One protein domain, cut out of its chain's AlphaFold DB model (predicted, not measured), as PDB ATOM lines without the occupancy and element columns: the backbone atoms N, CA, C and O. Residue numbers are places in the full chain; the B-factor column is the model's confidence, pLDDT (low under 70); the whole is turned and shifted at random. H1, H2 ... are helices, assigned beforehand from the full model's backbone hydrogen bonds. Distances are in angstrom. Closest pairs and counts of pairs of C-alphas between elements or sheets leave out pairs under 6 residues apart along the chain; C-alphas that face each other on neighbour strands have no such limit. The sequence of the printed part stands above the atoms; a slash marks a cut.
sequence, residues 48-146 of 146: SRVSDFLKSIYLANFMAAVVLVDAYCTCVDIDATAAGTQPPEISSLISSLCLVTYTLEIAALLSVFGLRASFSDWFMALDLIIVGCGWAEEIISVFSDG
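AT A GLANCE: This is residues 48 to 146 of the 146 residues of the protein "GIP protein" of Symbiodinium sp. CCMP2456 (UniProt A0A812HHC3). Three long helices form a loose frame: H2 and H3 make a hairpin, and H5 crosses H3 but stays apart from H2. Short H1 and H4 pack near the last residues of H3, and residues 139 to 146 stick out. The 99 printed residues, all helix in class, have five named helices, H1 to H5; radius of gyration of the C-alphas 15.7 A, spans 50 by 29 by 22 A.

HOW THE PARTS SIT: H2, residues 57 to 82, touches H3, residues 89 to 113, closest at C-alphas Cys 73 and Ser 91, 5.2 A. H5, residues 122 to 144, touches H3 at a steep tilt of 45 degrees, closest at C-alphas Val 131 and Leu 99, 6.5 A. H1, residues 48 to 54, touches H3; H4, residues 115 to 118, is close but not clearly touching. In H1, H2, H3 and H5 every O i to N i+4 pair is within hydrogen-bond range; H4 is too short for one.

IN THESE COORDINATES: H2 measures 37.3 A from C-alpha 57 at (-13.651, 38.071, 24.557), H3 36.3 A, H5 32.9 A to C-alpha 144 at (-26.172, 47.722, -12.821).

THE WHOLE: The printed part has no cut and no long link; residues 48 and 146 are under pLDDT 70.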
ATOM      1  N   SER A  48       2.107  35.790  18.236       63.69
ATOM      2  CA  SER A  48       1.439  35.546  19.528       63.69
ATOM      3  C   SER A  48       0.496  36.679  19.937       63.69
ATOM      4  O   SER A  48      -0.689  36.438  20.140       63.69
ATOM      5  N   ARG A  49       0.969  37.934  19.924       73.50
ATOM      6  CA  ARG A  49       0.172  39.096  20.364       73.50
ATOM      7  C   ARG A  49      -1.108  39.313  19.560       73.50
ATOM      8  O   ARG A  49      -2.138  39.638  20.137       73.50
ATOM      9  N   VAL A  50      -1.045  39.141  18.240       74.38
ATOM     10  CA  VAL A  50      -2.228  39.281  17.377       74.38
ATOM     11  C   VAL A  50      -3.186  38.113  17.609       74.38
ATOM     12  O   VAL A  50      -4.388  38.326  17.684       74.38
ATOM     13  N   SER A  51      -2.666  36.895  17.803       75.25
ATOM     14  CA  SER A  51      -3.510  35.740  18.134       75.25
ATOM     15  C   SER A  51      -4.228  35.915  19.472       75.25
ATOM     16  O   SER A  51      -5.396  35.558  19.587       75.25
ATOM     17  N   ASP A  52      -3.549  36.494  20.462       80.00
ATOM     18  CA  ASP A  52      -4.118  36.728  21.789       80.00
ATOM     19  C   ASP A  52      -5.178  37.832  21.743       80.00
ATOM     20  O   ASP A  52      -6.210  37.733  22.404       80.00
ATOM     21  N   PHE A  53      -4.965  38.851  20.904       80.50
ATOM     22  CA  PHE A  53      -5.947  39.903  20.665       80.50
ATOM     23  C   PHE A  53      -7.191  39.385  19.931       80.50
ATOM     24  O   PHE A  53      -8.304  39.680  20.353       80.50
ATOM     25  N   LEU A  54      -7.027  38.566  18.888       78.44
ATOM     26  CA  LEU A  54      -8.155  37.968  18.158       78.44
ATOM     27  C   LEU A  54      -8.947  36.968  19.009       78.44
ATOM     28  O   LEU A  54     -10.139  36.794  18.801       78.44
ATOM     29  N   LYS A  55      -8.311  36.339  20.002       79.38
ATOM     30  CA  LYS A  55      -8.981  35.469  20.985       79.38
ATOM     31  C   LYS A  55      -9.605  36.232  22.154       79.38
ATOM     32  O   LYS A  55     -10.125  35.616  23.083       79.38
ATOM     33  N   SER A  56      -9.526  37.560  22.148       88.00
ATOM     34  CA  SER A  56     -10.097  38.385  23.201       88.00
ATOM     35  C   SER A  56     -11.618  38.290  23.198       88.00
ATOM     36  O   SER A  56     -12.271  38.514  22.179       88.00
ATOM     37  N   ILE A  57     -12.196  38.066  24.377       86.69
ATOM     38  CA  ILE A  57     -13.651  38.071  24.557       86.69
ATOM     39  C   ILE A  57     -14.280  39.427  24.208       86.69
ATOM     40  O   ILE A  57     -15.434  39.488  23.802       86.69
ATOM     41  N   TYR A  58     -13.515  40.517  24.321       88.31
ATOM     42  CA  TYR A  58     -13.975  41.847  23.925       88.31
ATOM     43  C   TYR A  58     -14.168  41.957  22.415       88.31
ATOM     44  O   TYR A  58     -15.135  42.572  21.981       88.31
ATOM     45  N   LEU A  59     -13.272  41.350  21.631       85.62
ATOM     46  CA  LEU A  59     -13.375  41.345  20.176       85.62
ATOM     47  C   LEU A  59     -14.561  40.485  19.732       85.62
ATOM     48  O   LEU A  59     -15.365  40.944  18.932       85.62
ATOM     49  N   ALA A  60     -14.745  39.313  20.346       86.44
ATOM     50  CA  ALA A  60     -15.918  38.474  20.102       86.44
ATOM     51  C   ALA A  60     -17.240  39.194  20.436       86.44
ATOM     52  O   ALA A  60     -18.178  39.171  19.644       86.44
ATOM     53  N   ASN A  61     -17.316  39.888  21.578       91.38
ATOM     54  CA  ASN A  61     -18.502  40.664  21.957       91.38
ATOM     55  C   ASN A  61     -18.747  41.855  21.021       91.38
ATOM     56  O   ASN A  61     -19.895  42.168  20.716       91.38
ATOM     57  N   PHE A  62     -17.680  42.522  20.575       90.81
ATOM     58  CA  PHE A  62     -17.776  43.597  19.593       90.81
ATOM     59  C   PHE A  62     -18.336  43.076  18.268       90.81
ATOM     60  O   PHE A  62     -19.297  43.644  17.760       90.81
ATOM     61  N   MET A  63     -17.811  41.960  17.761       90.88
ATOM     62  CA  MET A  63     -18.306  41.356  16.524       90.88
ATOM     63  C   MET A  63     -19.750  40.880  16.661       90.88
ATOM     64  O   MET A  63     -20.561  41.159  15.787       90.88
ATOM     65  N   ALA A  64     -20.133  40.294  17.797       90.06
ATOM     66  CA  ALA A  64     -21.533  39.968  18.062       90.06
ATOM     67  C   ALA A  64     -22.449  41.209  18.030       90.06
ATOM     68  O   ALA A  64     -23.569  41.138  17.528       90.06
ATOM     69  N   ALA A  65     -21.986  42.358  18.533       92.56
ATOM     70  CA  ALA A  65     -22.737  43.609  18.442       92.56
ATOM     71  C   ALA A  65     -22.848  44.114  16.994       92.56
ATOM     72  O   ALA A  65     -23.927  44.542  16.594       92.56
ATOM     73  N   VAL A  66     -21.772  44.022  16.204       91.06
ATOM     74  CA  VAL A  66     -21.782  44.341  14.764       91.06
ATOM     75  C   VAL A  66     -22.813  43.476  14.035       91.06
ATOM     76  O   VAL A  66     -23.635  44.014  13.298       91.06
ATOM     77  N   VAL A  67     -22.859  42.171  14.328       89.56
ATOM     78  CA  VAL A  67     -23.850  41.236  13.765       89.56
ATOM     79  C   VAL A  67     -25.276  41.625  14.114       89.56
ATOM     80  O   VAL A  67     -26.156  41.597  13.259       89.56
ATOM     81  N   LEU A  68     -25.527  42.012  15.363       92.81
ATOM     82  CA  LEU A  68     -26.861  42.437  15.780       92.81
ATOM     83  C   LEU A  68     -27.306  43.722  15.077       92.81
ATOM     84  O   LEU A  68     -28.475  43.836  14.710       92.81
ATOM     85  N   VAL A  69     -26.397  44.679  14.886       92.69
ATOM     86  CA  VAL A  69     -26.686  45.927  14.164       92.69
ATOM     87  C   VAL A  69     -26.968  45.651  12.687       92.69
ATOM     88  O   VAL A  69     -27.923  46.198  12.140       92.69
ATOM     89  N   ASP A  70     -26.182  44.781  12.063       90.81
ATOM     90  CA  ASP A  70     -26.350  44.365  10.668       90.81
ATOM     91  C   ASP A  70     -27.692  43.648  10.435       90.81
ATOM     92  O   ASP A  70     -28.481  44.017   9.561       90.81
ATOM     93  N   ALA A  71     -28.022  42.696  11.313       90.31
ATOM     94  CA  ALA A  71     -29.308  42.006  11.298       90.31
ATOM     95  C   ALA A  71     -30.481  42.979  11.489       90.31
ATOM     96  O   ALA A  71     -31.508  42.850  10.824       90.31
ATOM     97  N   TYR A  72     -30.332  43.980  12.362       93.38
ATOM     98  CA  TYR A  72     -31.341  45.020  12.541       93.38
ATOM     99  C   TYR A  72     -31.546  45.854  11.269       93.38
ATOM    100  O   TYR A  72     -32.690  46.061  10.868       93.38
ATOM    101  N   CYS A  73     -30.466  46.289  10.611       91.44
ATOM    102  CA  CYS A  73     -30.553  47.028   9.347       91.44
ATOM    103  C   CYS A  73     -31.252  46.191   8.270       91.44
ATOM    104  O   CYS A  73     -32.172  46.677   7.619       91.44
ATOM    105  N   THR A  74     -30.910  44.904   8.184       89.75
ATOM    106  CA  THR A  74     -31.560  43.953   7.272       89.75
ATOM    107  C   THR A  74     -33.067  43.851   7.531       89.75
ATOM    108  O   THR A  74     -33.861  43.863   6.591       89.75
ATOM    109  N   CYS A  75     -33.498  43.783   8.795       92.88
ATOM    110  CA  CYS A  75     -34.925  43.788   9.128       92.88
ATOM    111  C   CYS A  75     -35.617  45.085   8.688       92.88
ATOM    112  O   CYS A  75     -36.704  45.023   8.117       92.88
ATOM    113  N   VAL A  76     -34.986  46.241   8.913       92.19
ATOM    114  CA  VAL A  76     -35.518  47.545   8.484       92.19
ATOM    115  C   VAL A  76     -35.662  47.612   6.962       92.19
ATOM    116  O   VAL A  76     -36.682  48.099   6.476       92.19
ATOM    117  N   ASP A  77     -34.695  47.091   6.210       89.25
ATOM    118  CA  ASP A  77     -34.738  47.085   4.744       89.25
ATOM    119  C   ASP A  77     -35.847  46.171   4.205       89.25
ATOM    120  O   ASP A  77     -36.569  46.544   3.272       89.25
ATOM    121  N   ILE A  78     -36.049  45.001   4.826       91.94
ATOM    122  CA  ILE A  78     -37.161  44.096   4.499       91.94
ATOM    123  C   ILE A  78     -38.505  44.772   4.785       91.94
ATOM    124  O   ILE A  78     -39.400  44.729   3.939       91.94
ATOM    125  N   ASP A  79     -38.647  45.421   5.942       94.75
ATOM    126  CA  ASP A  79     -39.877  46.114   6.325       94.75
ATOM    127  C   ASP A  79     -40.179  47.291   5.386       94.75
ATOM    128  O   ASP A  79     -41.317  47.450   4.938       94.75
ATOM    129  N   ALA A  80     -39.167  48.086   5.024       90.81
ATOM    130  CA  ALA A  80     -39.309  49.184   4.069       90.81
ATOM    131  C   ALA A  80     -39.753  48.674   2.691       90.81
ATOM    132  O   ALA A  80     -40.683  49.229   2.095       90.81
ATOM    133  N   THR A  81     -39.152  47.573   2.232       91.19
ATOM    134  CA  THR A  81     -39.502  46.907   0.971       91.19
ATOM    135  C   THR A  81     -40.934  46.370   1.005       91.19
ATOM    136  O   THR A  81     -41.696  46.572   0.059       91.19
ATOM    137  N   ALA A  82     -41.343  45.738   2.108       94.44
ATOM    138  CA  ALA A  82     -42.698  45.223   2.291       94.44
ATOM    139  C   ALA A  82     -43.750  46.344   2.347       94.44
ATOM    140  O   ALA A  82     -44.873  46.167   1.872       94.44
ATOM    141  N   ALA A  83     -43.382  47.512   2.878       95.00
ATOM    142  CA  ALA A  83     -44.214  48.711   2.876       95.00
ATOM    143  C   ALA A  83     -44.266  49.422   1.507       95.00
ATOM    144  O   ALA A  83     -45.011  50.392   1.354       95.00
ATOM    145  N   GLY A  84     -43.496  48.968   0.510       93.75
ATOM    146  CA  GLY A  84     -43.381  49.621  -0.797       93.75
ATOM    147  C   GLY A  84     -42.664  50.973  -0.738       93.75
ATOM    148  O   GLY A  84     -42.825  51.803  -1.633       93.75
ATOM    149  N   THR A  85     -41.904  51.212   0.330       92.94
ATOM    150  CA  THR A  85     -41.085  52.411   0.524       92.94
ATOM    151  C   THR A  85     -39.631  52.121   0.174       92.94
ATOM    152  O   THR A  85     -39.194  50.975   0.222       92.94
ATOM    153  N   GLN A  86     -38.869  53.153  -0.189       89.12
ATOM    154  CA  GLN A  86     -37.433  52.975  -0.400       89.12
ATOM    155  C   GLN A  86     -36.721  52.780   0.948       89.12
ATOM    156  O   GLN A  86     -37.046  53.504   1.898       89.12
ATOM    157  N   PRO A  87     -35.779  51.825   1.046       86.88
ATOM    158  CA  PRO A  87     -34.991  51.633   2.253       86.88
ATOM    159  C   PRO A  87     -34.169  52.895   2.563       86.88
ATOM    160  O   PRO A  87     -33.724  53.592   1.645       86.88
ATOM    161  N   PRO A  88     -33.998  53.240   3.848       87.25
ATOM    162  CA  PRO A  88     -33.267  54.438   4.233       87.25
ATOM    163  C   PRO A  88     -31.780  54.316   3.865       87.25
ATOM    164  O   PRO A  88     -31.120  53.366   4.250       87.25
ATOM    165  N   GLU A  89     -31.195  55.323   3.210       88.50
ATOM    166  CA  GLU A  89     -29.777  55.284   2.779       88.50
ATOM    167  C   GLU A  89     -28.784  55.005   3.926       88.50
ATOM    168  O   GLU A  89     -27.694  54.470   3.727       88.50
ATOM    169  N   ILE A  90     -29.172  55.350   5.156       88.50
ATOM    170  CA  ILE A  90     -28.365  55.133   6.356       88.50
ATOM    171  C   ILE A  90     -28.237  53.636   6.688       88.50
ATOM    172  O   ILE A  90     -27.159  53.226   7.116       88.50
ATOM    173  N   SER A  91     -29.285  52.817   6.504       87.00
ATOM    174  CA  SER A  91     -29.202  51.368   6.771       87.00
ATOM    175  C   SER A  91     -28.253  50.693   5.787       87.00
ATOM    176  O   SER A  91     -27.397  49.922   6.214       87.00
ATOM    177  N   SER A  92     -28.323  51.077   4.511       86.19
ATOM    178  CA  SER A  92     -27.394  50.619   3.474       86.19
ATOM    179  C   SER A  92     -25.941  50.969   3.817       86.19
ATOM    180  O   SER A  92     -25.092  50.083   3.852       86.19
ATOM    181  N   LEU A  93     -25.652  52.222   4.195       89.06
ATOM    182  CA  LEU A  93     -24.291  52.629   4.567       89.06
ATOM    183  C   LEU A  93     -23.760  51.863   5.788       89.06
ATOM    184  O   LEU A  93     -22.588  51.480   5.821       89.06
ATOM    185  N   ILE A  94     -24.600  51.648   6.805       91.62
ATOM    186  CA  ILE A  94     -24.223  50.876   7.997       91.62
ATOM    187  C   ILE A  94     -23.952  49.417   7.622       91.62
ATOM    188  O   ILE A  94     -22.948  48.865   8.068       91.62
ATOM    189  N   SER A  95     -24.793  48.824   6.776       87.94
ATOM    190  CA  SER A  95     -24.617  47.461   6.271       87.94
ATOM    191  C   SER A  95     -23.284  47.302   5.523       87.94
ATOM    192  O   SER A  95     -22.488  46.420   5.858       87.94
ATOM    193  N   SER A  96     -22.923  48.235   4.630       88.81
ATOM    194  CA  SER A  96     -21.619  48.208   3.946       88.81
ATOM    195  C   SER A  96     -20.440  48.326   4.931       88.81
ATOM    196  O   SER A  96     -19.416  47.657   4.768       88.81
ATOM    197  N   LEU A  97     -20.561  49.127   6.000       91.75
ATOM    198  CA  LEU A  97     -19.539  49.202   7.056       91.75
ATOM    199  C   LEU A  97     -19.430  47.899   7.865       91.75
ATOM    200  O   LEU A  97     -18.315  47.484   8.205       91.75
ATOM    201  N   CYS A  98     -20.555  47.244   8.162       91.94
ATOM    202  CA  CYS A  98     -20.574  45.930   8.803       91.94
ATOM    203  C   CYS A  98     -19.880  44.889   7.917       91.94
ATOM    204  O   CYS A  98     -18.983  44.193   8.394       91.94
ATOM    205  N   LEU A  99     -20.185  44.864   6.616       90.25
ATOM    206  CA  LEU A  99     -19.539  43.983   5.639       90.25
ATOM    207  C   LEU A  99     -18.016  44.170   5.616       90.25
ATOM    208  O   LEU A  99     -17.266  43.196   5.718       90.25
ATOM    209  N   VAL A 100     -17.533  45.416   5.559       93.25
ATOM    210  CA  VAL A 100     -16.091  45.710   5.635       93.25
ATOM    211  C   VAL A 100     -15.502  45.204   6.953       93.25
ATOM    212  O   VAL A 100     -14.438  44.583   6.956       93.25
ATOM    213  N   THR A 101     -16.194  45.401   8.071       93.12
ATOM    214  CA  THR A 101     -15.727  44.942   9.387       93.12
ATOM    215  C   THR A 101     -15.594  43.417   9.442       93.12
ATOM    216  O   THR A 101     -14.553  42.917   9.875       93.12
ATOM    217  N   TYR A 102     -16.569  42.670   8.917       89.88
ATOM    218  CA  TYR A 102     -16.480  41.211   8.803       89.88
ATOM    219  C   TYR A 102     -15.324  40.760   7.921       89.88
ATOM    220  O   TYR A 102     -14.597  39.828   8.264       89.88
ATOM    221  N   THR A 103     -15.104  41.432   6.791       90.94
ATOM    222  CA  THR A 103     -13.999  41.065   5.896       90.94
ATOM    223  C   THR A 103     -12.646  41.242   6.570       90.94
ATOM    224  O   THR A 103     -11.760  40.406   6.395       90.94
ATOM    225  N   LEU A 104     -12.496  42.292   7.381       91.25
ATOM    226  CA  LEU A 104     -11.288  42.539   8.159       91.25
ATOM    227  C   LEU A 104     -11.093  41.486   9.250       91.25
ATOM    228  O   LEU A 104      -9.967  41.018   9.428       91.25
ATOM    229  N   GLU A 105     -12.157  41.080   9.946       89.94
ATOM    230  CA  GLU A 105     -12.092  39.993  10.927       89.94
ATOM    231  C   GLU A 105     -11.652  38.682  10.265       89.94
ATOM    232  O   GLU A 105     -10.656  38.083  10.678       89.94
ATOM    233  N   ILE A 106     -12.339  38.267   9.199       88.06
ATOM    234  CA  ILE A 106     -12.030  37.039   8.462       88.06
ATOM    235  C   ILE A 106     -10.598  37.091   7.920       88.06
ATOM    236  O   ILE A 106      -9.847  36.127   8.075       88.06
ATOM    237  N   ALA A 107     -10.164  38.220   7.350       90.00
ATOM    238  CA  ALA A 107      -8.793  38.402   6.875       90.00
ATOM    239  C   ALA A 107      -7.768  38.297   8.016       90.00
ATOM    240  O   ALA A 107      -6.722  37.658   7.855       90.00
ATOM    241  N   ALA A 108      -8.064  38.870   9.186       87.31
ATOM    242  CA  ALA A 108      -7.209  38.765  10.360       87.31
ATOM    243  C   ALA A 108      -7.112  37.311  10.848       87.31
ATOM    244  O   ALA A 108      -6.001  36.806  11.046       87.31
ATOM    245  N   LEU A 109      -8.238  36.604  10.953       84.75
ATOM    246  CA  LEU A 109      -8.292  35.195  11.341       84.75
ATOM    247  C   LEU A 109      -7.551  34.304  10.330       84.75
ATOM    248  O   LEU A 109      -6.687  33.517  10.723       84.75
ATOM    249  N   LEU A 110      -7.774  34.493   9.029       86.94
ATOM    250  CA  LEU A 110      -7.058  33.791   7.958       86.94
ATOM    251  C   LEU A 110      -5.550  34.051   8.007       86.94
ATOM    252  O   LEU A 110      -4.759  33.123   7.826       86.94
ATOM    253  N   SER A 111      -5.128  35.288   8.284       86.00
ATOM    254  CA  SER A 111      -3.706  35.636   8.376       86.00
ATOM    255  C   SER A 111      -3.019  34.947   9.563       86.00
ATOM    256  O   SER A 111      -1.858  34.525   9.465       86.00
ATOM    257  N   VAL A 112      -3.736  34.769  10.677       84.75
ATOM    258  CA  VAL A 112      -3.208  34.180  11.912       84.75
ATOM    259  C   VAL A 112      -3.261  32.656  11.881       84.75
ATOM    260  O   VAL A 112      -2.218  32.023  12.073       84.75
ATOM    261  N   PHE A 113      -4.420  32.072  11.586       81.69
ATOM    262  CA  PHE A 113      -4.662  30.626  11.639       81.69
ATOM    263  C   PHE A 113      -4.345  29.903  10.323       81.69
ATOM    264  O   PHE A 113      -4.076  28.701  10.325       81.69
ATOM    265  N   GLY A 114      -4.285  30.633   9.207       83.56
ATOM    266  CA  GLY A 114      -4.046  30.086   7.875       83.56
ATOM    267  C   GLY A 114      -5.314  29.531   7.223       83.56
ATOM    268  O   GLY A 114      -6.244  29.077   7.890       83.56
ATOM    269  N   LEU A 115      -5.327  29.516   5.887       81.56
ATOM    270  CA  LEU A 115      -6.464  29.054   5.078       81.56
ATOM    271  C   LEU A 115      -6.865  27.609   5.412       81.56
ATOM    272  O   LEU A 115      -8.033  27.318   5.632       81.56
ATOM    273  N   ARG A 116      -5.888  26.699   5.515       79.75
ATOM    274  CA  ARG A 116      -6.159  25.261   5.673       79.75
ATOM    275  C   ARG A 116      -6.852  24.899   6.990       79.75
ATOM    276  O   ARG A 116      -7.654  23.974   6.999       79.75
ATOM    277  N   ALA A 117      -6.535  25.596   8.080       79.25
ATOM    278  CA  ALA A 117      -7.203  25.385   9.362       79.25
ATOM    279  C   ALA A 117      -8.585  26.054   9.385       79.25
ATOM    280  O   ALA A 117      -9.534  25.467   9.891       79.25
ATOM    281  N   SER A 118      -8.699  27.236   8.773       80.69
ATOM    282  CA  SER A 118      -9.929  28.038   8.760       80.69
ATOM    283  C   SER A 118     -11.080  27.349   8.015       80.69
ATOM    284  O   SER A 118     -12.201  27.356   8.500       80.69
ATOM    285  N   PHE A 119     -10.813  26.665   6.895       81.69
ATOM    286  CA  PHE A 119     -11.849  25.919   6.155       81.69
ATOM    287  C   PHE A 119     -12.301  24.612   6.821       81.69
ATOM    288  O   PHE A 119     -13.263  23.999   6.367       81.69
ATOM    289  N   SER A 120     -11.607  24.147   7.864       85.25
ATOM    290  CA  SER A 120     -12.058  22.977   8.622       85.25
ATOM    291  C   SER A 120     -13.160  23.326   9.623       85.25
ATOM    292  O   SER A 120     -13.796  22.408  10.143       85.25
ATOM    293  N   ASP A 121     -13.352  24.612   9.921       84.62
ATOM    294  CA  ASP A 121     -14.398  25.090  10.814       84.62
ATOM    295  C   ASP A 121     -15.638  25.474  10.001       84.62
ATOM    296  O   ASP A 121     -15.585  26.308   9.094       84.62
ATOM    297  N   TRP A 122     -16.762  24.836  10.320       88.38
ATOM    298  CA  TRP A 122     -18.027  25.056   9.629       88.38
ATOM    299  C   TRP A 122     -18.549  26.484   9.823       88.38
ATOM    300  O   TRP A 122     -19.122  27.048   8.894       88.38
ATOM    301  N   PHE A 123     -18.323  27.091  10.992       84.50
ATOM    302  CA  PHE A 123     -18.789  28.453  11.262       84.50
ATOM    303  C   PHE A 123     -18.044  29.483  10.414       84.50
ATOM    304  O   PHE A 123     -18.672  30.280   9.729       84.50
ATOM    305  N   MET A 124     -16.718  29.369  10.337       84.50
ATOM    306  CA  MET A 124     -15.899  30.221   9.469       84.50
ATOM    307  C   MET A 124     -16.269  30.067   7.984       84.50
ATOM    308  O   MET A 124     -16.234  31.033   7.222       84.50
ATOM    309  N   ALA A 125     -16.620  28.853   7.549       85.81
ATOM    310  CA  ALA A 125     -17.076  28.627   6.180       85.81
ATOM    311  C   ALA A 125     -18.400  29.354   5.885       85.81
ATOM    312  O   ALA A 125     -18.550  29.910   4.797       85.81
ATOM    313  N   LEU A 126     -19.334  29.383   6.841       86.69
ATOM    314  CA  LEU A 126     -20.575  30.149   6.716       86.69
ATOM    315  C   LEU A 126     -20.304  31.654   6.657       86.69
ATOM    316  O   LEU A 126     -20.842  32.312   5.770       86.69
ATOM    317  N   ASP A 127     -19.427  32.176   7.511       85.62
ATOM    318  CA  ASP A 127     -19.073  33.602   7.511       85.62
ATOM    319  C   ASP A 127     -18.454  34.028   6.169       85.62
ATOM    320  O   ASP A 127     -18.809  35.063   5.609       85.62
ATOM    321  N   LEU A 128     -17.595  33.185   5.585       86.00
ATOM    322  CA  LEU A 128     -17.036  33.393   4.244       86.00
ATOM    323  C   LEU A 128     -18.105  33.422   3.146       86.00
ATOM    324  O   LEU A 128     -17.989  34.212   2.210       86.00
ATOM    325  N   ILE A 129     -19.126  32.567   3.242       90.25
ATOM    326  CA  ILE A 129     -20.246  32.554   2.292       90.25
ATOM    327  C   ILE A 129     -21.073  33.829   2.443       90.25
ATOM    328  O   ILE A 129     -21.344  34.480   1.439       90.25
ATOM    329  N   ILE A 130     -21.425  34.212   3.673       87.25
ATOM    330  CA  ILE A 130     -22.219  35.415   3.963       87.25
ATOM    331  C   ILE A 130     -21.498  36.664   3.448       87.25
ATOM    332  O   ILE A 130     -22.069  37.445   2.689       87.25
ATOM    333  N   VAL A 131     -20.211  36.810   3.773       89.00
ATOM    334  CA  VAL A 131     -19.387  37.920   3.283       89.00
ATOM    335  C   VAL A 131     -19.252  37.886   1.761       89.00
ATOM    336  O   VAL A 131     -19.333  38.928   1.110       89.00
ATOM    337  N   GLY A 132     -19.073  36.702   1.172       90.50
ATOM    338  CA  GLY A 132     -19.020  36.532  -0.278       90.50
ATOM    339  C   GLY A 132     -20.311  36.969  -0.974       90.50
ATOM    340  O   GLY A 132     -20.242  37.629  -2.010       90.50
ATOM    341  N   CYS A 133     -21.471  36.656  -0.395       89.75
ATOM    342  CA  CYS A 133     -22.770  37.117  -0.879       89.75
ATOM    343  C   CYS A 133     -22.881  38.646  -0.828       89.75
ATOM    344  O   CYS A 133     -23.261  39.237  -1.835       89.75
ATOM    345  N   GLY A 134     -22.470  39.281   0.276       87.06
ATOM    346  CA  GLY A 134     -22.501  40.743   0.399       87.06
ATOM    347  C   GLY A 134     -21.635  41.454  -0.648       87.06
ATOM    348  O   GLY A 134     -22.081  42.400  -1.291       87.06
ATOM    349  N   TRP A 135     -20.421  40.958  -0.911       92.00
ATOM    350  CA  TRP A 135     -19.587  41.510  -1.988       92.00
ATOM    351  C   TRP A 135     -20.161  41.272  -3.380       92.00
ATOM    352  O   TRP A 135     -19.995  42.118  -4.255       92.00
ATOM    353  N   ALA A 136     -20.796  40.122  -3.612       91.69
ATOM    354  CA  ALA A 136     -21.427  39.846  -4.896       91.69
ATOM    355  C   ALA A 136     -22.565  40.837  -5.174       91.69
ATOM    356  O   ALA A 136     -22.668  41.326  -6.296       91.69
ATOM    357  N   GLU A 137     -23.368  41.158  -4.160       87.00
ATOM    358  CA  GLU A 137     -24.437  42.153  -4.253       87.00
ATOM    359  C   GLU A 137     -23.889  43.552  -4.563       87.00
ATOM    360  O   GLU A 137     -24.312  44.154  -5.545       87.00
ATOM    361  N   GLU A 138     -22.872  44.020  -3.833       85.69
ATOM    362  CA  GLU A 138     -22.201  45.304  -4.109       85.69
ATOM    363  C   GLU A 138     -21.619  45.369  -5.530       85.69
ATOM    364  O   GLU A 138     -21.794  46.354  -6.247       85.69
ATOM    365  N   ILE A 139     -20.962  44.297  -5.987       89.50
ATOM    366  CA  ILE A 139     -20.414  44.230  -7.349       89.50
ATOM    367  C   ILE A 139     -21.538  44.333  -8.384       89.50
ATOM    368  O   ILE A 139     -21.406  45.084  -9.350       89.50
ATOM    369  N   ILE A 140     -22.637  43.596  -8.203       90.50
ATOM    370  CA  ILE A 140     -23.781  43.629  -9.123       90.50
ATOM    371  C   ILE A 140     -24.402  45.026  -9.159       90.50
ATOM    372  O   ILE A 140     -24.674  45.518 -10.251       90.50
ATOM    373  N   SER A 141     -24.571  45.676  -8.008       84.31
ATOM    374  CA  SER A 141     -25.096  47.042  -7.920       84.31
ATOM    375  C   SER A 141     -24.220  48.030  -8.695       84.31
ATOM    376  O   SER A 141     -24.721  48.749  -9.554       84.31
ATOM    377  N   VAL A 142     -22.894  47.970  -8.516       87.69
ATOM    378  CA  VAL A 142     -21.944  48.812  -9.268       87.69
ATOM    379  C   VAL A 142     -22.018  48.570 -10.781       87.69
ATOM    380  O   VAL A 142     -21.881  49.513 -11.557       87.69
ATOM    381  N   PHE A 143     -22.231  47.327 -11.223       91.06
ATOM    382  CA  PHE A 143     -22.386  47.007 -12.649       91.06
ATOM    383  C   PHE A 143     -23.767  47.348 -13.216       91.06
ATOM    384  O   PHE A 143     -23.880  47.531 -14.424       91.06
ATOM    385  N   SER A 144     -24.811  47.396 -12.388       85.81
ATOM    386  CA  SER A 144     -26.172  47.722 -12.821       85.81
ATOM    387  C   SER A 144     -26.400  49.228 -12.971       85.81
ATOM    388  O   SER A 144     -27.276  49.624 -13.739       85.81
ATOM    389  N   ASP A 145     -25.624  50.048 -12.258       75.94
ATOM    390  CA  ASP A 145     -25.721  51.514 -12.277       75.94
ATOM    391  C   ASP A 145     -24.805  52.194 -13.323       75.94
ATOM    392  O   ASP A 145     -24.822  53.422 -13.446       75.94
ATOM    393  N   GLY A 146     -24.004  51.424 -14.073       56.12
ATOM    394  CA  GLY A 146     -23.086  51.906 -15.122       56.12
ATOM    395  C   GLY A 146     -23.570  51.640 -16.542       56.12
ATOM    396  O   GLY A 146     -23.408  52.551 -17.388       56.12
TER     397      GLY A 146